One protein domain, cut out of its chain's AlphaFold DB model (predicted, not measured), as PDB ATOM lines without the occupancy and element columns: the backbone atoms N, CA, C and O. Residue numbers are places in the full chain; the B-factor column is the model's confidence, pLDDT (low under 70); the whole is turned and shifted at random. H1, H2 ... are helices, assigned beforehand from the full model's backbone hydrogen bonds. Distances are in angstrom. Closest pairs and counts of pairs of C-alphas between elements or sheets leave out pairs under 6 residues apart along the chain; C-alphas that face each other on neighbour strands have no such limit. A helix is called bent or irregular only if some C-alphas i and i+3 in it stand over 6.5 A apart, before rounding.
ATOM      1  N   LEU A 256      37.432  23.986 -11.285       68.38
ATOM      2  CA  LEU A 256      37.538  24.377 -12.695       68.38
ATOM      3  C   LEU A 256      38.883  23.974 -13.329       68.38
ATOM      4  O   LEU A 256      39.187  24.405 -14.443       68.38
ATOM      5  N   SER A 257      39.713  23.167 -12.655       66.38
ATOM      6  CA  SER A 257      41.018  22.747 -13.188       66.38
ATOM      7  C   SER A 257      40.897  21.945 -14.491       66.38
ATOM      8  O   SER A 257      41.750  22.085 -15.371       66.38
ATOM      9  N   PHE A 258      39.792  21.213 -14.689       66.44
ATOM     10  CA  PHE A 258      39.499  20.501 -15.940       66.44
ATOM     11  C   PHE A 258      39.384  21.440 -17.154       66.44
ATOM     12  O   PHE A 258      39.651  21.026 -18.279       66.44
ATOM     13  N   VAL A 259      39.053  22.725 -16.952       69.75
ATOM     14  CA  VAL A 259      39.024  23.738 -18.025       69.75
ATOM     15  C   VAL A 259      40.430  23.984 -18.587       69.75
ATOM     16  O   VAL A 259      40.580  24.346 -19.751       69.75
ATOM     17  N   LYS A 260      41.479  23.736 -17.796       68.75
ATOM     18  CA  LYS A 260      42.878  23.807 -18.241       68.75
ATOM     19  C   LYS A 260      43.421  22.459 -18.737       68.75
ATOM     20  O   LYS A 260      44.613  22.351 -18.990       68.75
ATOM     21  N   GLY A 261      42.574  21.433 -18.852       64.56
ATOM     22  CA  GLY A 261      42.929  20.098 -19.344       64.56
ATOM     23  C   GLY A 261      43.592  19.160 -18.319       64.56
ATOM     24  O   GLY A 261      43.609  17.954 -18.548       64.56
ATOM     25  N   GLY A 262      44.032  19.674 -17.163       74.12
ATOM     26  CA  GLY A 262      44.524  18.913 -15.999       74.12
ATOM     27  C   GLY A 262      45.479  17.756 -16.333       74.12
ATOM     28  O   GLY A 262      46.416  17.947 -17.102       74.12
ATOM     29  N   VAL A 263      45.233  16.564 -15.773       75.19
ATOM     30  CA  VAL A 263      46.136  15.392 -15.851       75.19
ATOM     31  C   VAL A 263      46.428  14.962 -17.289       75.19
ATOM     32  O   VAL A 263      47.557  14.622 -17.613       75.19
ATOM     33  N   VAL A 264      45.445  15.020 -18.193       76.56
ATOM     34  CA  VAL A 264      45.668  14.630 -19.597       76.56
ATOM     35  C   VAL A 264      46.655  15.556 -20.295       76.56
ATOM     36  O   VAL A 264      47.429  15.095 -21.122       76.56
ATOM     37  N   VAL A 265      46.664  16.845 -19.960       78.31
ATOM     38  CA  VAL A 265      47.650  17.778 -20.520       78.31
ATOM     39  C   VAL A 265      49.048  17.483 -19.985       78.31
ATOM     40  O   VAL A 265      50.014  17.592 -20.732       78.31
ATOM     41  N   GLU A 266      49.170  17.084 -18.719       80.06
ATOM     42  CA  GLU A 266      50.451  16.654 -18.146       80.06
ATOM     43  C   GLU A 266      50.958  15.370 -18.813       80.06
ATOM     44  O   GLU A 266      52.098  15.329 -19.263       80.06
ATOM     45  N   GLU A 267      50.099  14.363 -18.978       82.25
ATOM     46  CA  GLU A 267      50.438  13.114 -19.673       82.25
ATOM     47  C   GLU A 267      50.792  13.336 -21.151       82.25
ATOM     48  O   GLU A 267      51.724  12.718 -21.665       82.25
ATOM     49  N   LEU A 268      50.091  14.243 -21.845       82.19
ATOM     50  CA  LEU A 268      50.419  14.605 -23.228       82.19
ATOM     51  C   LEU A 268      51.796  15.268 -23.327       82.19
ATOM     52  O   LEU A 268      52.547  14.923 -24.232       82.19
ATOM     53  N   LYS A 269      52.159  16.143 -22.382       80.12
ATOM     54  CA  LYS A 269      53.503  16.748 -22.318       80.12
ATOM     55  C   LYS A 269      54.588  15.720 -21.998       80.12
ATOM     56  O   LYS A 269      55.635  15.707 -22.630       80.12
ATOM     57  N   LEU A 270      54.322  14.801 -21.068       83.38
ATOM     58  CA  LEU A 270      55.238  13.694 -20.773       83.38
ATOM     59  C   LEU A 270      55.425  12.760 -21.980       83.38
ATOM     60  O   LEU A 270      56.479  12.139 -22.129       83.38
ATOM     61  N   ALA A 271      54.400  12.616 -22.824       82.69
ATOM     62  CA  ALA A 271      54.479  11.859 -24.069       82.69
ATOM     63  C   ALA A 271      55.239  12.624 -25.168       82.69
ATOM     64  O   ALA A 271      56.022  12.002 -25.886       82.69
ATOM     65  N   GLU A 272      55.056  13.943 -25.256       78.81
ATOM     66  CA  GLU A 272      55.812  14.853 -26.130       78.81
ATOM     67  C   GLU A 272      57.323  14.728 -25.874       78.81
ATOM     68  O   GLU A 272      58.087  14.456 -26.798       78.81
ATOM     69  N   ASP A 273      57.740  14.762 -24.602       76.69
ATOM     70  CA  ASP A 273      59.146  14.613 -24.190       76.69
ATOM     71  C   ASP A 273      59.768  13.265 -24.613       76.69
ATOM     72  O   ASP A 273      60.981  13.157 -24.812       76.69
ATOM     73  N   LYS A 274      58.950  12.214 -24.760       79.50
ATOM     74  CA  LYS A 274      59.393  10.868 -25.169       79.50
ATOM     75  C   LYS A 274      59.429  10.685 -26.684       79.50
ATOM     76  O   LYS A 274      60.166   9.829 -27.179       79.50
ATOM     77  N   ILE A 275      58.624  11.441 -27.422       73.06
ATOM     78  CA  ILE A 275      58.436  11.299 -28.865       73.06
ATOM     79  C   ILE A 275      59.110  12.509 -29.521       73.06
ATOM     80  O   ILE A 275      58.442  13.442 -29.939       73.06
ATOM     81  N   TYR A 276      60.452  12.487 -29.542       61.66
ATOM     82  CA  TYR A 276      61.374  13.453 -30.173       61.66
ATOM     83  C   TYR A 276      60.714  14.630 -30.929       61.66
ATOM     84  O   TYR A 276      60.184  14.462 -32.029       61.66
ATOM     85  N   GLY A 277      60.853  15.829 -30.348       56.22
ATOM     86  CA  GLY A 277      60.248  17.088 -30.784       56.22
ATOM     87  C   GLY A 277      60.477  17.455 -32.252       56.22
ATOM     88  O   GLY A 277      61.582  17.813 -32.681       56.22
ATOM     89  N   GLY A 278      59.386  17.431 -33.015       54.41
ATOM     90  CA  GLY A 278      59.290  18.151 -34.277       54.41
ATOM     91  C   GLY A 278      59.317  19.657 -34.012       54.41
ATOM     92  O   GLY A 278      58.670  20.155 -33.097       54.41
ATOM     93  N   ARG A 279      60.087  20.409 -34.804       55.97
ATOM     94  CA  ARG A 279      60.102  21.875 -34.713       55.97
ATOM     95  C   ARG A 279      58.728  22.437 -35.094       55.97
ATOM     96  O   ARG A 279      58.350  22.296 -36.250       55.97
ATOM     97  N   TYR A 280      58.109  23.162 -34.157       55.41
ATOM     98  CA  TYR A 280      56.893  23.980 -34.289       55.41
ATOM     99  C   TYR A 280      55.617  23.226 -34.723       55.41
ATOM    100  O   TYR A 280      55.566  22.650 -35.806       55.41
ATOM    101  N   TYR A 281      54.552  23.345 -33.917       62.31
ATOM    102  CA  TYR A 281      53.216  22.768 -34.149       62.31
ATOM    103  C   TYR A 281      53.188  21.237 -34.191       62.31
ATOM    104  O   TYR A 281      52.736  20.635 -35.170       62.31
ATOM    105  N   ASP A 282      53.654  20.591 -33.125       77.62
ATOM    106  CA  ASP A 282      53.513  19.145 -33.013       77.62
ATOM    107  C   ASP A 282      52.092  18.716 -32.591       77.62
ATOM    108  O   ASP A 282      51.218  19.519 -32.236       77.62
ATOM    109  N   PHE A 283      51.821  17.414 -32.706       84.44
ATOM    110  CA  PHE A 283      50.513  16.848 -32.384       84.44
ATOM    111  C   PHE A 283      50.125  17.045 -30.913       84.44
ATOM    112  O   PHE A 283      48.941  17.231 -30.641       84.44
ATOM    113  N   PHE A 284      51.077  17.005 -29.977       84.25
ATOM    114  CA  PHE A 284      50.807  17.085 -28.540       84.25
ATOM    115  C   PHE A 284      50.431  18.507 -28.129       84.25
ATOM    116  O   PHE A 284      49.451  18.694 -27.399       84.25
ATOM    117  N   GLU A 285      51.117  19.505 -28.687       81.81
ATOM    118  CA  GLU A 285      50.784  20.919 -28.543       81.81
ATOM    119  C   GLU A 285      49.380  21.200 -29.108       81.81
ATOM    120  O   GLU A 285      48.528  21.779 -28.424       81.81
ATOM    121  N   MET A 286      49.083  20.708 -30.321       84.81
ATOM    122  CA  MET A 286      47.750  20.834 -30.921       84.81
ATOM    123  C   MET A 286      46.670  20.106 -30.108       84.81
ATOM    124  O   MET A 286      45.610  20.676 -29.854       84.81
ATOM    125  N   ALA A 287      46.909  18.866 -29.679       87.19
ATOM    126  CA  ALA A 287      45.949  18.085 -28.900       87.19
ATOM    127  C   ALA A 287      45.651  18.740 -27.545       87.19
ATOM    128  O   ALA A 287      44.493  18.792 -27.128       87.19
ATOM    129  N   THR A 288      46.674  19.303 -26.898       83.50
ATOM    130  CA  THR A 288      46.546  20.083 -25.664       83.50
ATOM    131  C   THR A 288      45.716  21.343 -25.890       83.50
ATOM    132  O   THR A 288      44.777  21.612 -25.139       83.50
ATOM    133  N   HIS A 289      46.012  22.101 -26.951       85.69
ATOM    134  CA  HIS A 289      45.295  23.334 -27.273       85.69
ATOM    135  C   HIS A 289      43.823  23.079 -27.638       85.69
ATOM    136  O   HIS A 289      42.928  23.810 -27.209       85.69
ATOM    137  N   TYR A 290      43.555  22.016 -28.400       89.00
ATOM    138  CA  TYR A 290      42.225  21.671 -28.907       89.00
ATOM    139  C   TYR A 290      41.486  20.626 -28.064       89.00
ATOM    140  O   TYR A 290      40.456  20.118 -28.512       89.00
ATOM    141  N   ILE A 291      41.938  20.328 -26.840       86.81
ATOM    142  CA  ILE A 291      41.372  19.254 -26.006       86.81
ATOM    143  C   ILE A 291      39.847  19.376 -25.860       86.81
ATOM    144  O   ILE A 291      39.110  18.419 -26.085       86.81
ATOM    145  N   HIS A 292      39.339  20.589 -25.624       88.62
ATOM    146  CA  HIS A 292      37.902  20.857 -25.492       88.62
ATOM    147  C   HIS A 292      37.117  20.576 -26.773       88.62
ATOM    148  O   HIS A 292      35.991  20.075 -26.707       88.62
ATOM    149  N   VAL A 293      37.710  20.873 -27.933       91.31
ATOM    150  CA  VAL A 293      37.119  20.623 -29.256       91.31
ATOM    151  C   VAL A 293      37.141  19.130 -29.573       91.31
ATOM    152  O   VAL A 293      36.145  18.604 -30.061       91.31
ATOM    153  N   ILE A 294      38.225  18.427 -29.229       90.31
ATOM    154  CA  ILE A 294      38.336  16.969 -29.378       90.31
ATOM    155  C   ILE A 294      37.236  16.274 -28.569       90.31
ATOM    156  O   ILE A 294      36.482  15.470 -29.118       90.31
ATOM    157  N   TYR A 295      37.067  16.638 -27.292       90.12
ATOM    158  CA  TYR A 295      35.982  16.102 -26.465       90.12
ATOM    159  C   TYR A 295      34.597  16.489 -26.992       90.12
ATOM    160  O   TYR A 295      33.660  15.696 -26.877       90.12
ATOM    161  N   LEU A 296      34.438  17.673 -27.593       92.88
ATOM    162  CA  LEU A 296      33.160  18.098 -28.166       92.88
ATOM    163  C   LEU A 296      32.799  17.242 -29.386       92.88
ATOM    164  O   LEU A 296      31.688  16.714 -29.454       92.88
ATOM    165  N   ILE A 297      33.743  17.052 -30.310       94.50
ATOM    166  CA  ILE A 297      33.578  16.182 -31.482       94.50
ATOM    167  C   ILE A 297      33.288  14.747 -31.028       94.50
ATOM    168  O   ILE A 297      32.316  14.152 -31.489       94.50
ATOM    169  N   GLY A 298      34.054  14.226 -30.063       93.31
ATOM    170  CA  GLY A 298      33.822  12.900 -29.489       93.31
ATOM    171  C   GLY A 298      32.439  12.767 -28.841       93.31
ATOM    172  O   GLY A 298      31.761  11.757 -29.018       93.31
ATOM    173  N   THR A 299      31.962  13.805 -28.148       94.88
ATOM    174  CA  THR A 299      30.612  13.837 -27.558       94.88
ATOM    175  C   THR A 299      29.532  13.778 -28.637       94.88
ATOM    176  O   THR A 299      28.568  13.023 -28.499       94.88
ATOM    177  N   LEU A 300      29.691  14.521 -29.736       95.31
ATOM    178  CA  LEU A 300      28.759  14.484 -30.865       95.31
ATOM    179  C   LEU A 300      28.759  13.118 -31.561       95.31
ATOM    180  O   LEU A 300      27.691  12.570 -31.833       95.31
ATOM    181  N   GLU A 301      29.935  12.534 -31.796       95.56
ATOM    182  CA  GLU A 301      30.059  11.191 -32.367       95.56
ATOM    183  C   GLU A 301      29.375  10.145 -31.479       95.56
ATOM    184  O   GLU A 301      28.566   9.340 -31.949       95.56
ATOM    185  N   MET A 302      29.637  10.185 -30.171       95.31
ATOM    186  CA  MET A 302      29.006   9.281 -29.219       95.31
ATOM    187  C   MET A 302      27.495   9.500 -29.127       95.31
ATOM    188  O   MET A 302      26.767   8.530 -28.947       95.31
ATOM    189  N   LEU A 303      26.992  10.724 -29.297       96.69
ATOM    190  CA  LEU A 303      25.553  10.987 -29.336       96.69
ATOM    191  C   LEU A 303      24.900  10.352 -30.573       96.69
ATOM    192  O   LEU A 303      23.855   9.706 -30.458       96.69
ATOM    193  N   ILE A 304      25.540  10.470 -31.743       95.94
ATOM    194  CA  ILE A 304      25.114   9.799 -32.984       95.94
ATOM    195  C   ILE A 304      25.121   8.280 -32.789       95.94
ATOM    196  O   ILE A 304      24.177   7.594 -33.191       95.94
ATOM    197  N   LYS A 305      26.158   7.742 -32.146       94.12
ATOM    198  CA  LYS A 305      26.266   6.316 -31.836       94.12
ATOM    199  C   LYS A 305      25.198   5.852 -30.839       94.12
ATOM    200  O   LYS A 305      24.616   4.794 -31.052       94.12
ATOM    201  N   ALA A 306      24.892   6.653 -29.816       95.06
ATOM    202  CA  ALA A 306      23.861   6.379 -28.810       95.06
ATOM    203  C   ALA A 306      22.447   6.344 -29.414       95.06
ATOM    204  O   ALA A 306      21.636   5.495 -29.044       95.06
ATOM    205  N   CYS A 307      22.160   7.221 -30.384       94.62
ATOM    206  CA  CYS A 307      20.927   7.150 -31.176       94.62
ATOM    207  C   CYS A 307      20.927   5.933 -32.120       94.62
ATOM    208  O   CYS A 307      19.872   5.379 -32.415       94.62
ATOM    209  N   GLY A 308      22.115   5.503 -32.551       93.62
ATOM    210  CA  GLY A 308      22.360   4.433 -33.509       93.62
ATOM    211  C   GLY A 308      22.593   5.007 -34.904       93.62
ATOM    212  O   GLY A 308      21.729   5.693 -35.440       93.62
ATOM    213  N   TYR A 309      23.731   4.693 -35.532       93.25
ATOM    214  CA  TYR A 309      24.127   5.289 -36.820       93.25
ATOM    215  C   TYR A 309      23.058   5.178 -37.922       93.25
ATOM    216  O   TYR A 309      22.869   6.124 -38.676       93.25
ATOM    217  N   ALA A 310      22.323   4.062 -37.987       93.94
ATOM    218  CA  ALA A 310      21.233   3.871 -38.950       93.94
ATOM    219  C   ALA A 310      19.973   4.705 -38.636       93.94
ATOM    220  O   ALA A 310      19.185   4.993 -39.530       93.94
ATOM    221  N   ILE A 311      19.776   5.087 -37.373       95.31
ATOM    222  CA  ILE A 311      18.603   5.816 -36.874       95.31
ATOM    223  C   ILE A 311      18.855   7.334 -36.893       95.31
ATOM    224  O   ILE A 311      17.946   8.120 -37.170       95.31
ATOM    225  N   SER A 312      20.098   7.759 -36.654       95.50
ATOM    226  CA  SER A 312      20.514   9.165 -36.566       95.50
ATOM    227  C   SER A 312      20.105  10.046 -37.760       95.50
ATOM    228  O   SER A 312      19.668  11.170 -37.510       95.50
ATOM    229  N   PRO A 313      20.138   9.590 -39.033       95.12
ATOM    230  CA  PRO A 313      19.633  10.380 -40.159       95.12
ATOM    231  C   PRO A 313      18.143  10.728 -40.044       95.12
ATOM    232  O   PRO A 313      17.744  11.843 -40.382       95.12
ATOM    233  N   PHE A 314      17.319   9.815 -39.523       95.88
ATOM    234  CA  PHE A 314      15.896  10.073 -39.295       95.88
ATOM    235  C   PHE A 314      15.702  11.054 -38.142       95.88
ATOM    236  O   PHE A 314      14.937  12.001 -38.271       95.88
ATOM    237  N   VAL A 315      16.440  10.896 -37.042       96.31
ATOM    238  CA  VAL A 315      16.411  11.862 -35.929       96.31
ATOM    239  C   VAL A 315      16.786  13.265 -36.419       96.31
ATOM    240  O   VAL A 315      16.059  14.221 -36.151       96.31
ATOM    241  N   ALA A 316      17.856  13.387 -37.210       95.19
ATOM    242  CA  ALA A 316      18.280  14.654 -37.801       95.19
ATOM    243  C   ALA A 316      17.199  15.248 -38.720       95.19
ATOM    244  O   ALA A 316      16.819  16.406 -38.551       95.19
ATOM    245  N   ALA A 317      16.634  14.457 -39.638       94.50
ATOM    246  CA  ALA A 317      15.545  14.902 -40.510       94.50
ATOM    247  C   ALA A 317      14.314  15.385 -39.718       94.50
ATOM    248  O   ALA A 317      13.658  16.349 -40.118       94.50
ATOM    249  N   GLY A 318      14.022  14.741 -38.585       93.94
ATOM    250  CA  GLY A 318      12.945  15.110 -37.674       93.94
ATOM    251  C   GLY A 318      13.191  16.416 -36.929       93.94
ATOM    252  O   GLY A 318      12.283  17.238 -36.833       93.94
ATOM    253  N   LEU A 319      14.422  16.668 -36.476       92.00
ATOM    254  CA  LEU A 319      14.801  17.935 -35.837       92.00
ATOM    255  C   LEU A 319      14.560  19.148 -36.754       92.00
ATOM    256  O   LEU A 319      14.255  20.241 -36.271       92.00
ATOM    257  N   PHE A 320      14.635  18.962 -38.074       87.62
ATOM    258  CA  PHE A 320      14.371  20.003 -39.076       87.62
ATOM    259  C   PHE A 320      12.960  19.938 -39.692       87.62
ATOM    260  O   PHE A 320      12.673  20.649 -40.655       87.62
ATOM    261  N   ALA A 321      12.045  19.129 -39.146       82.81
ATOM    262  CA  ALA A 321      10.698  18.947 -39.698       82.81
ATOM    263  C   ALA A 321       9.687  20.063 -39.337       82.81
ATOM    264  O   ALA A 321       8.506  19.944 -39.661       82.81
ATOM    265  N   GLY A 322      10.129  21.158 -38.706       79.06
ATOM    266  CA  GLY A 322       9.270  22.298 -38.360       79.06
ATOM    267  C   GLY A 322       8.183  21.923 -37.348       79.06
ATOM    268  O   GLY A 322       8.470  21.234 -36.374       79.06
ATOM    269  N   GLU A 323       6.939  22.348 -37.584       71.81
ATOM    270  CA  GLU A 323       5.783  22.065 -36.710       71.81
ATOM    271  C   GLU A 323       5.428  20.572 -36.614       71.81
ATOM    272  O   GLU A 323       4.802  20.135 -35.652       71.81
ATOM    273  N   ARG A 324       5.870  19.756 -37.583       68.62
ATOM    274  CA  ARG A 324       5.706  18.294 -37.531       68.62
ATOM    275  C   ARG A 324       6.594  17.649 -36.463       68.62
ATOM    276  O   ARG A 324       6.343  16.521 -36.061       68.62
ATOM    277  N   ALA A 325       7.610  18.366 -35.977       70.44
ATOM    278  CA  ALA A 325       8.474  17.961 -34.873       70.44
ATOM    279  C   ALA A 325       7.882  18.317 -33.490       70.44
ATOM    280  O   ALA A 325       8.633  18.499 -32.530       70.44
ATOM    281  N   GLY A 326       6.551  18.393 -33.386       65.06
ATOM    282  CA  GLY A 326       5.835  18.855 -32.198       65.06
ATOM    283  C   GLY A 326       5.644  20.372 -32.210       65.06
ATOM    284  O   GLY A 326       6.341  21.098 -32.928       65.06
ATOM    285  N   LYS A 327       4.698  20.878 -31.407       72.00
ATOM    286  CA  LYS A 327       4.553  22.330 -31.237       72.00
ATOM    287  C   LYS A 327       5.782  22.858 -30.484       72.00
ATOM    288  O   LYS A 327       6.614  22.110 -29.960       72.00
ATOM    289  N   GLY A 328       5.932  24.183 -30.436       81.12
ATOM    290  CA  GLY A 328       7.120  24.812 -29.845       81.12
ATOM    291  C   GLY A 328       7.411  24.377 -28.398       81.12
ATOM    292  O   GLY A 328       8.571  24.375 -27.991       81.12
ATOM    293  N   CYS A 329       6.392  23.970 -27.629       87.31
ATOM    294  CA  CYS A 329       6.558  23.527 -26.244       87.31
ATOM    295  C   CYS A 329       7.130  22.105 -26.145       87.31
ATOM    296  O   CYS A 329       8.115  21.897 -25.444       87.31
ATOM    297  N   GLU A 330       6.559  21.148 -26.876       90.19
ATOM    298  CA  GLU A 330       6.951  19.735 -26.905       90.19
ATOM    299  C   GLU A 330       8.387  19.588 -27.414       90.19
ATOM    300  O   GLU A 330       9.217  18.905 -26.810       90.19
ATOM    301  N   ARG A 331       8.715  20.319 -28.486       91.06
ATOM    302  CA  ARG A 331      10.077  20.378 -29.014       91.06
ATOM    303  C   ARG A 331      11.046  20.983 -28.002       91.06
ATOM    304  O   ARG A 331      12.122  20.431 -27.785       91.06
ATOM    305  N   SER A 332      10.673  22.097 -27.366       91.69
ATOM    306  CA  SER A 332      11.494  22.710 -26.317       91.69
ATOM    307  C   SER A 332      11.704  21.756 -25.141       91.69
ATOM    308  O   SER A 332      12.801  21.728 -24.600       91.69
ATOM    309  N   TYR A 333      10.696  20.966 -24.769       94.38
ATOM    310  CA  TYR A 333      10.770  19.983 -23.690       94.38
ATOM    311  C   TYR A 333      11.868  18.953 -23.916       94.38
ATOM    312  O   TYR A 333      12.792  18.841 -23.110       94.38
ATOM    313  N   LEU A 334      11.822  18.275 -25.058       95.56
ATOM    314  CA  LEU A 334      12.812  17.265 -25.411       95.56
ATOM    315  C   LEU A 334      14.210  17.855 -25.629       95.56
ATOM    316  O   LEU A 334      15.196  17.287 -25.163       95.56
ATOM    317  N   LEU A 335      14.315  19.019 -26.278       95.06
ATOM    318  CA  LEU A 335      15.609  19.664 -26.508       95.06
ATOM    319  C   LEU A 335      16.260  20.154 -25.214       95.06
ATOM    320  O   LEU A 335      17.470  20.013 -25.072       95.06
ATOM    321  N   THR A 336      15.492  20.673 -24.250       95.38
ATOM    322  CA  THR A 336      16.038  21.031 -22.933       95.38
ATOM    323  C   THR A 336      16.644  19.809 -22.248       95.38
ATOM    324  O   THR A 336      17.744  19.902 -21.715       95.38
ATOM    325  N   ILE A 337      15.975  18.652 -22.302       95.88
ATOM    326  CA  ILE A 337      16.502  17.403 -21.733       95.88
ATOM    327  C   ILE A 337      17.783  16.982 -22.458       95.88
ATOM    328  O   ILE A 337      18.795  16.723 -21.807       95.88
ATOM    329  N   ALA A 338      17.759  16.950 -23.792       96.75
ATOM    330  CA  ALA A 338      18.911  16.557 -24.595       96.75
ATOM    331  C   ALA A 338      20.128  17.453 -24.320       96.75
ATOM    332  O   ALA A 338      21.206  16.945 -24.030       96.75
ATOM    333  N   VAL A 339      19.945  18.777 -24.341       96.00
ATOM    334  CA  VAL A 339      21.015  19.753 -24.085       96.00
ATOM    335  C   VAL A 339      21.563  19.609 -22.671       96.00
ATOM    336  O   VAL A 339      22.778  19.551 -22.512       96.00
ATOM    337  N   LEU A 340      20.702  19.497 -21.653       93.50
ATOM    338  CA  LEU A 340      21.155  19.317 -20.273       93.50
ATOM    339  C   LEU A 340      22.035  18.071 -20.137       93.50
ATOM    340  O   LEU A 340      23.144  18.179 -19.626       93.50
ATOM    341  N   PHE A 341      21.595  16.919 -20.651       93.94
ATOM    342  CA  PHE A 341      22.375  15.683 -20.544       93.94
ATOM    343  C   PHE A 341      23.642  15.678 -21.405       93.94
ATOM    344  O   PHE A 341      24.644  15.103 -20.980       93.94
ATOM    345  N   VAL A 342      23.639  16.323 -22.577       95.19
ATOM    346  CA  VAL A 342      24.859  16.512 -23.380       95.19
ATOM    347  C   VAL A 342      25.866  17.363 -22.613       95.19
ATOM    348  O   VAL A 342      27.014  16.951 -22.480       95.19
ATOM    349  N   LEU A 343      25.442  18.499 -22.052       92.31
ATOM    350  CA  LEU A 343      26.321  19.397 -21.301       92.31
ATOM    351  C   LEU A 343      26.881  18.730 -20.043       92.31
ATOM    352  O   LEU A 343      28.091  18.762 -19.824       92.31
ATOM    353  N   THR A 344      26.038  18.080 -19.235       88.12
ATOM    354  CA  THR A 344      26.520  17.397 -18.025       88.12
ATOM    355  C   THR A 344      27.467  16.252 -18.360       88.12
ATOM    356  O   THR A 344      28.441  16.039 -17.646       88.12
ATOM    357  N   THR A 345      27.208  15.524 -19.450       89.44
ATOM    358  CA  THR A 345      28.078  14.425 -19.884       89.44
ATOM    359  C   THR A 345      29.400  14.941 -20.440       89.44
ATOM    360  O   THR A 345      30.441  14.385 -20.116       89.44
ATOM    361  N   TYR A 346      29.378  16.027 -21.211       90.88
ATOM    362  CA  TYR A 346      30.581  16.678 -21.722       90.88
ATOM    363  C   TYR A 346      31.509  17.117 -20.582       90.88
ATOM    364  O   TYR A 346      32.684  16.756 -20.564       90.88
ATOM    365  N   VAL A 347      30.962  17.808 -19.575       86.44
ATOM    366  CA  VAL A 347      31.720  18.211 -18.378       86.44
ATOM    367  C   VAL A 347      32.235  16.990 -17.611       86.44
ATOM    368  O   VAL A 347      33.387  16.963 -17.183       86.44
ATOM    369  N   PHE A 348      31.411  15.948 -17.466       83.06
ATOM    370  CA  PHE A 348      31.818  14.704 -16.815       83.06
ATOM    371  C   PHE A 348      32.994  14.026 -17.539       83.06
ATOM    372  O   PHE A 348      33.937  13.591 -16.879       83.06
ATOM    373  N   MET A 349      32.969  13.966 -18.871       84.62
ATOM    374  CA  MET A 349      34.045  13.380 -19.678       84.62
ATOM    375  C   MET A 349      35.338  14.191 -19.575       84.62
ATOM    376  O   MET A 349      36.396  13.602 -19.380       84.62
ATOM    377  N   LEU A 350      35.253  15.526 -19.616       83.12
ATOM    378  CA  LEU A 350      36.413  16.401 -19.425       83.12
ATOM    379  C   LEU A 350      37.068  16.214 -18.053       83.12
ATOM    380  O   LEU A 350      38.290  16.210 -17.960       83.12
ATOM    381  N   LYS A 351      36.269  16.050 -16.991       80.12
ATOM    382  CA  LYS A 351      36.788  15.879 -15.626       80.12
ATOM    383  C   LYS A 351      37.406  14.500 -15.389       80.12
ATOM    384  O   LYS A 351      38.387  14.396 -14.666       80.12
ATOM    385  N   ASN A 352      36.797  13.442 -15.923       78.06
ATOM    386  CA  ASN A 352      37.232  12.069 -15.639       78.06
ATOM    387  C   ASN A 352      38.153  11.491 -16.720       78.06
ATOM    388  O   ASN A 352      38.603  10.357 -16.579       78.06
ATOM    389  N   TYR A 353      38.416  12.243 -17.789       81.25
ATOM    390  CA  TYR A 353      39.321  11.868 -18.875       81.25
ATOM    391  C   TYR A 353      38.966  10.555 -19.584       81.25
ATOM    392  O   TYR A 353      39.829   9.875 -20.137       81.25
ATOM    393  N   PHE A 354      37.686  10.181 -19.576       80.38
ATOM    394  CA  PHE A 354      37.202   8.997 -20.273       80.38
ATOM    395  C   PHE A 354      35.872   9.275 -20.968       80.38
ATOM    396  O   PHE A 354      35.057  10.084 -20.523       80.38
ATOM    397  N   ALA A 355      35.658   8.576 -22.079       80.88
ATOM    398  CA  ALA A 355      34.532   8.771 -22.975       80.88
ATOM    399  C   ALA A 355      33.833   7.433 -23.227       80.88
ATOM    400  O   ALA A 355      34.407   6.511 -23.803       80.88
ATOM    401  N   GLU A 356      32.569   7.330 -22.823       86.25
ATOM    402  CA  GLU A 356      31.745   6.163 -23.119       86.25
ATOM    403  C   GLU A 356      30.363   6.573 -23.621       86.25
ATOM    404  O   GLU A 356      29.684   7.438 -23.062       86.25
ATOM    405  N   THR A 357      29.898   5.869 -24.650       90.56
ATOM    406  CA  THR A 357      28.620   6.137 -25.318       90.56
ATOM    407  C   THR A 357      27.417   6.050 -24.369       90.56
ATOM    408  O   THR A 357      26.454   6.800 -24.528       90.56
ATOM    409  N   ARG A 358      27.472   5.190 -23.340       90.06
ATOM    410  CA  ARG A 358      26.346   4.952 -22.420       90.06
ATOM    411  C   ARG A 358      25.914   6.183 -21.615       90.06
ATOM    412  O   ARG A 358      24.742   6.290 -21.269       90.06
ATOM    413  N   TYR A 359      26.808   7.146 -21.366       90.62
ATOM    414  CA  TYR A 359      26.452   8.375 -20.636       90.62
ATOM    415  C   TYR A 359      25.537   9.306 -21.441       90.62
ATOM    416  O   TYR A 359      24.776  10.066 -20.850       90.62
ATOM    417  N   LEU A 360      25.543   9.200 -22.773       95.81
ATOM    418  CA  LEU A 360      24.689   9.993 -23.662       95.81
ATOM    419  C   LEU A 360      23.346   9.321 -23.975       95.81
ATOM    420  O   LEU A 360      22.525   9.919 -24.669       95.81
ATOM    421  N   LEU A 361      23.073   8.121 -23.451       96.62
ATOM    422  CA  LEU A 361      21.792   7.440 -23.672       96.62
ATOM    423  C   LEU A 361      20.575   8.268 -23.220       96.62
ATOM    424  O   LEU A 361      19.614   8.320 -23.982       96.62
ATOM    425  N   PRO A 362      20.581   8.991 -22.081       96.94
ATOM    426  CA  PRO A 362      19.470   9.882 -21.724       96.94
ATOM    427  C   PRO A 362      19.227  10.998 -22.744       96.94
ATOM    428  O   PRO A 362      18.080  11.299 -23.071       96.94
ATOM    429  N   ALA A 363      20.301  11.584 -23.289       97.31
ATOM    430  CA  ALA A 363      20.192  12.584 -24.345       97.31
ATOM    431  C   ALA A 363      19.644  11.962 -25.636       97.31
ATOM    432  O   ALA A 363      18.725  12.513 -26.240       97.31
ATOM    433  N   ALA A 364      20.135  10.780 -26.020       97.19
ATOM    434  CA  ALA A 364      19.613  10.037 -27.160       97.19
ATOM    435  C   ALA A 364      18.120   9.708 -26.992       97.19
ATOM    436  O   ALA A 364      17.351   9.887 -27.929       97.19
ATOM    437  N   LEU A 365      17.671   9.325 -25.794       97.00
ATOM    438  CA  LEU A 365      16.256   9.075 -25.499       97.00
ATOM    439  C   LEU A 365      15.376  10.316 -25.624       97.00
ATOM    440  O   LEU A 365      14.215  10.195 -26.003       97.00
ATOM    441  N   ALA A 366      15.911  11.501 -25.344       97.19
ATOM    442  CA  ALA A 366      15.201  12.747 -25.600       97.19
ATOM    443  C   ALA A 366      15.151  13.097 -27.099       97.19
ATOM    444  O   ALA A 366      14.227  13.782 -27.535       97.19
ATOM    445  N   LEU A 367      16.103  12.611 -27.905       97.50
ATOM    446  CA  LEU A 367      16.183  12.886 -29.344       97.50
ATOM    447  C   LEU A 367      15.462  11.849 -30.224       97.50
ATOM    448  O   LEU A 367      14.906  12.204 -31.262       97.50
ATOM    449  N   LEU A 368      15.405  10.582 -29.812       97.06
ATOM    450  CA  LEU A 368      14.725   9.506 -30.543       97.06
ATOM    451  C   LEU A 368      13.255   9.790 -30.914       97.06
ATOM    452  O   LEU A 368      12.854   9.360 -31.998       97.06
ATOM    453  N   PRO A 369      12.446  10.528 -30.120       97.06
ATOM    454  CA  PRO A 369      11.092  10.914 -30.518       97.06
ATOM    455  C   PRO A 369      11.024  11.646 -31.867       97.06
ATOM    456  O   PRO A 369      10.076  11.446 -32.625       97.06
ATOM    457  N   PHE A 370      12.053  12.427 -32.223       96.88
ATOM    458  CA  PHE A 370      12.126  13.113 -33.519       96.88
ATOM    459  C   PHE A 370      12.310  12.145 -34.700       96.88
ATOM    460  O   PHE A 370      12.018  12.504 -35.840       96.88
ATOM    461  N   GLY A 371      12.718  10.897 -34.455       95.50
ATOM    462  CA  GLY A 371      12.839   9.873 -35.492       95.50
ATOM    463  C   GLY A 371      11.520   9.562 -36.207       95.50
ATOM    464  O   GLY A 371      11.543   9.273 -37.400       95.50
ATOM    465  N   GLY A 372      10.370   9.689 -35.533       93.56
ATOM    466  CA  GLY A 372       9.049   9.498 -36.149       93.56
ATOM    467  C   GLY A 372       8.756  10.519 -37.261       93.56
ATOM    468  O   GLY A 372       8.598  10.123 -38.421       93.56
ATOM    469  N   PRO A 373       8.727  11.831 -36.953       93.56
ATOM    470  CA  PRO A 373       8.581  12.884 -37.963       93.56
ATOM    471  C   PRO A 373       9.655  12.832 -39.056       93.56
ATOM    472  O   PRO A 373       9.377  13.093 -40.228       93.56
ATOM    473  N   GLY A 374      10.881  12.455 -38.690       95.25
ATOM    474  CA  GLY A 374      11.974  12.272 -39.637       95.25
ATOM    475  C   GLY A 374      11.757  11.132 -40.625       95.25
ATOM    476  O   GLY A 374      11.960  11.323 -41.823       95.25
ATOM    477  N   TYR A 375      11.285   9.974 -40.153       94.06
ATOM    478  CA  TYR A 375      10.885   8.856 -41.008       94.06
ATOM    479  C   TYR A 375       9.822   9.288 -42.013       94.06
ATOM    480  O   TYR A 375      10.003   9.066 -43.206       94.06
ATOM    481  N   GLN A 376       8.770   9.982 -41.565       92.06
ATOM    482  CA  GLN A 376       7.734  10.476 -42.474       92.06
ATOM    483  C   GLN A 376       8.309  11.419 -43.540       92.06
ATOM    484  O   GLN A 376       7.935  11.339 -44.706       92.06
ATOM    485  N   ARG A 377       9.236  12.310 -43.171       92.31
ATOM    486  CA  ARG A 377       9.864  13.230 -44.128       92.31
ATOM    487  C   ARG A 377      10.683  12.485 -45.187       92.31
ATOM    488  O   ARG A 377      10.616  12.831 -46.366       92.31
ATOM    489  N   VAL A 378      11.444  11.470 -44.776       91.56
ATOM    490  CA  VAL A 378      12.200  10.606 -45.698       91.56
ATOM    491  C   VAL A 378      11.248   9.804 -46.583       91.56
ATOM    492  O   VAL A 378      11.457   9.721 -47.790       91.56
ATOM    493  N   GLU A 379      10.174   9.272 -46.007       90.44
ATOM    494  CA  GLU A 379       9.132   8.535 -46.717       90.44
ATOM    495  C   GLU A 379       8.488   9.391 -47.821       90.44
ATOM    496  O   GLU A 379       8.437   8.976 -48.978       90.44
ATOM    497  N   GLU A 380       8.058  10.613 -47.494       91.19
ATOM    498  CA  GLU A 380       7.489  11.575 -48.447       91.19
ATOM    499  C   GLU A 380       8.480  11.925 -49.569       91.19
ATOM    500  O   GLU A 380       8.104  11.970 -50.744       91.19
ATOM    501  N   TYR A 381       9.754  12.136 -49.227       93.00
ATOM    502  CA  TYR A 381      10.801  12.424 -50.205       93.00
ATOM    503  C   TYR A 381      11.017  11.257 -51.176       93.00
ATOM    504  O   TYR A 381      11.039  11.463 -52.390       93.00
ATOM    505  N   LEU A 382      11.136  10.029 -50.661       92.69
ATOM    506  CA  LEU A 382      11.376   8.835 -51.472       92.69
ATOM    507  C   LEU A 382      10.173   8.481 -52.353       92.69
ATOM    508  O   LEU A 382      10.361   8.162 -53.526       92.69
ATOM    509  N   LYS A 383       8.947   8.615 -51.833       92.50
ATOM    510  CA  LYS A 383       7.717   8.493 -52.630       92.50
ATOM    511  C   LYS A 383       7.711   9.481 -53.788       92.50
ATOM    512  O   LYS A 383       7.476   9.095 -54.926       92.50
ATOM    513  N   LYS A 384       8.009  10.754 -53.516       94.94
ATOM    514  CA  LYS A 384       7.998  11.806 -54.539       94.94
ATOM    515  C   LYS A 384       9.109  11.630 -55.576       94.94
ATOM    516  O   LYS A 384       8.903  11.935 -56.745       94.94
ATOM    517  N   ARG A 385      10.301  11.196 -55.153       96.62
ATOM    518  CA  ARG A 385      11.487  11.120 -56.019       96.62
ATOM    519  C   ARG A 385      11.571   9.827 -56.826       96.62
ATOM    520  O   ARG A 385      12.055   9.876 -57.955       96.62
ATOM    521  N   PHE A 386      11.142   8.707 -56.246       94.62
ATOM    522  CA  PHE A 386      11.351   7.360 -56.788       94.62
ATOM    523  C   PHE A 386      10.059   6.543 -56.928       94.62
ATOM    524  O   PHE A 386      10.127   5.384 -57.325       94.62
ATOM    525  N   SER A 387       8.892   7.107 -56.589       93.50
ATOM    526  CA  SER A 387       7.589   6.423 -56.663       93.50
ATOM    527  C   SER A 387       7.536   5.101 -55.884       93.50
ATOM    528  O   SER A 387       6.794   4.187 -56.238       93.50
ATOM    529  N   LEU A 388       8.335   4.986 -54.817       90.31
ATOM    530  CA  LEU A 388       8.370   3.796 -53.967       90.31
ATOM    531  C   LEU A 388       7.087   3.677 -53.138       90.31
ATOM    532  O   LEU A 388       6.552   4.676 -52.654       90.31
TER     533      LEU A 388
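Overview. This is residues 256 to 388 of the 531 residues of the protein "PMT_2 domain-containing protein" of Deltaproteobacteria bacterium (UniProt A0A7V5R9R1). This is a long, loose assembly of helices: H4, H7 and the first stretch of a kinked H8 cross one another to make the middle, with a small helical hairpin of H2 and H3 at one end. At the other end H5 crosses H8, H6 sits beside them, and residues 381 to 386 of H8 stick out. The printed part has 133 residues with eight named helices, H1 to H8 in order, and no named strand; its class is all helix, and the helix packing is mostly crossed. It is loose, with a radius of gyration of the C-alphas of 19.6 A, and elongated, spanning 60 by 34 by 21 A.

Arrangement. Start at H8, residues 357 to 386, the longest helix by residues and the hub, touching 4 others. It has a kink of 61 degrees near residue 364 and is irregular, with C-alphas 359 and 362 7.2 A apart. Its residues 359 to 367 touch H7, residues 328 to 352, at a steep tilt of 46 degrees, opposite ways; the closest C-alphas are those of Ala 338 and Ala 363, 4.2 A apart. H4, residues 291 to 307, touches H8 at a steep tilt of 62 degrees, with C-alphas Met 302 and Thr 357 closest at 5.0 A. H4 also touches H7, at 52 degrees, a steep tilt, opposite ways, with C-alphas Thr 299 and Tyr 346 closest at 6.5 A. Farther along H8, find H5, residues 312 to 319, about perpendicular to it at 80 degrees and touching it; the closest C-alphas, Gly 318 and Gly 374, are 3.6 A apart. H6, residues 322 to 325, only just touches H8, with 3 pairs of C-alphas within 8 A, the closest being Ala 325 and Pro 373 at 5.9 A. Toward the other end, H2, residues 262 to 274, and H3, residues 283 to 289, form a hairpin at a shallow tilt of 22 degrees, opposite ways, with C-alphas Val 265 and Thr 288 closest at 5.7 A. H1, residues 256 to 260, only just touches H7, with 3 pairs within 8 A, the closest C-alphas being Phe 258 and Lys 351 at 5.4 A. Every O i to N i+4 pair is within hydrogen-bond range in H3, H4, H5 and H7; H2 has 8 of 9, H8 18 of 26, H1 0 of 1 but 2 of 2 O i to N i+3 pairs, and H6 is too short for an i+4 pair.

Along the chain. Find C-alpha 256 of H1 at (37.538, 24.377, -12.695). H2 measures 19.2 A from first to last C-alpha, H3 9.8 A, H4 24.3 A and H5 10.5 A. From C-alpha 328 at (7.120, 24.812, -29.845), H7 runs 35.7 A, and H8, 35.9 A long, ends at C-alpha 386, (11.351, 7.360, -56.788).

Size, cuts and confidence. The C-alphas of Asp 273 and Ser 387, the two farthest apart, are 61.5 A from each other. The printed part has no cut and no long link; H2 to H3 is short and the others are tight. Residues 276 to 281 and 381 to 387 stand free. Mean pLDDT of the printed part is 86.6, with residues 256 to 261, 276 to 281, 324 and 326 under 70.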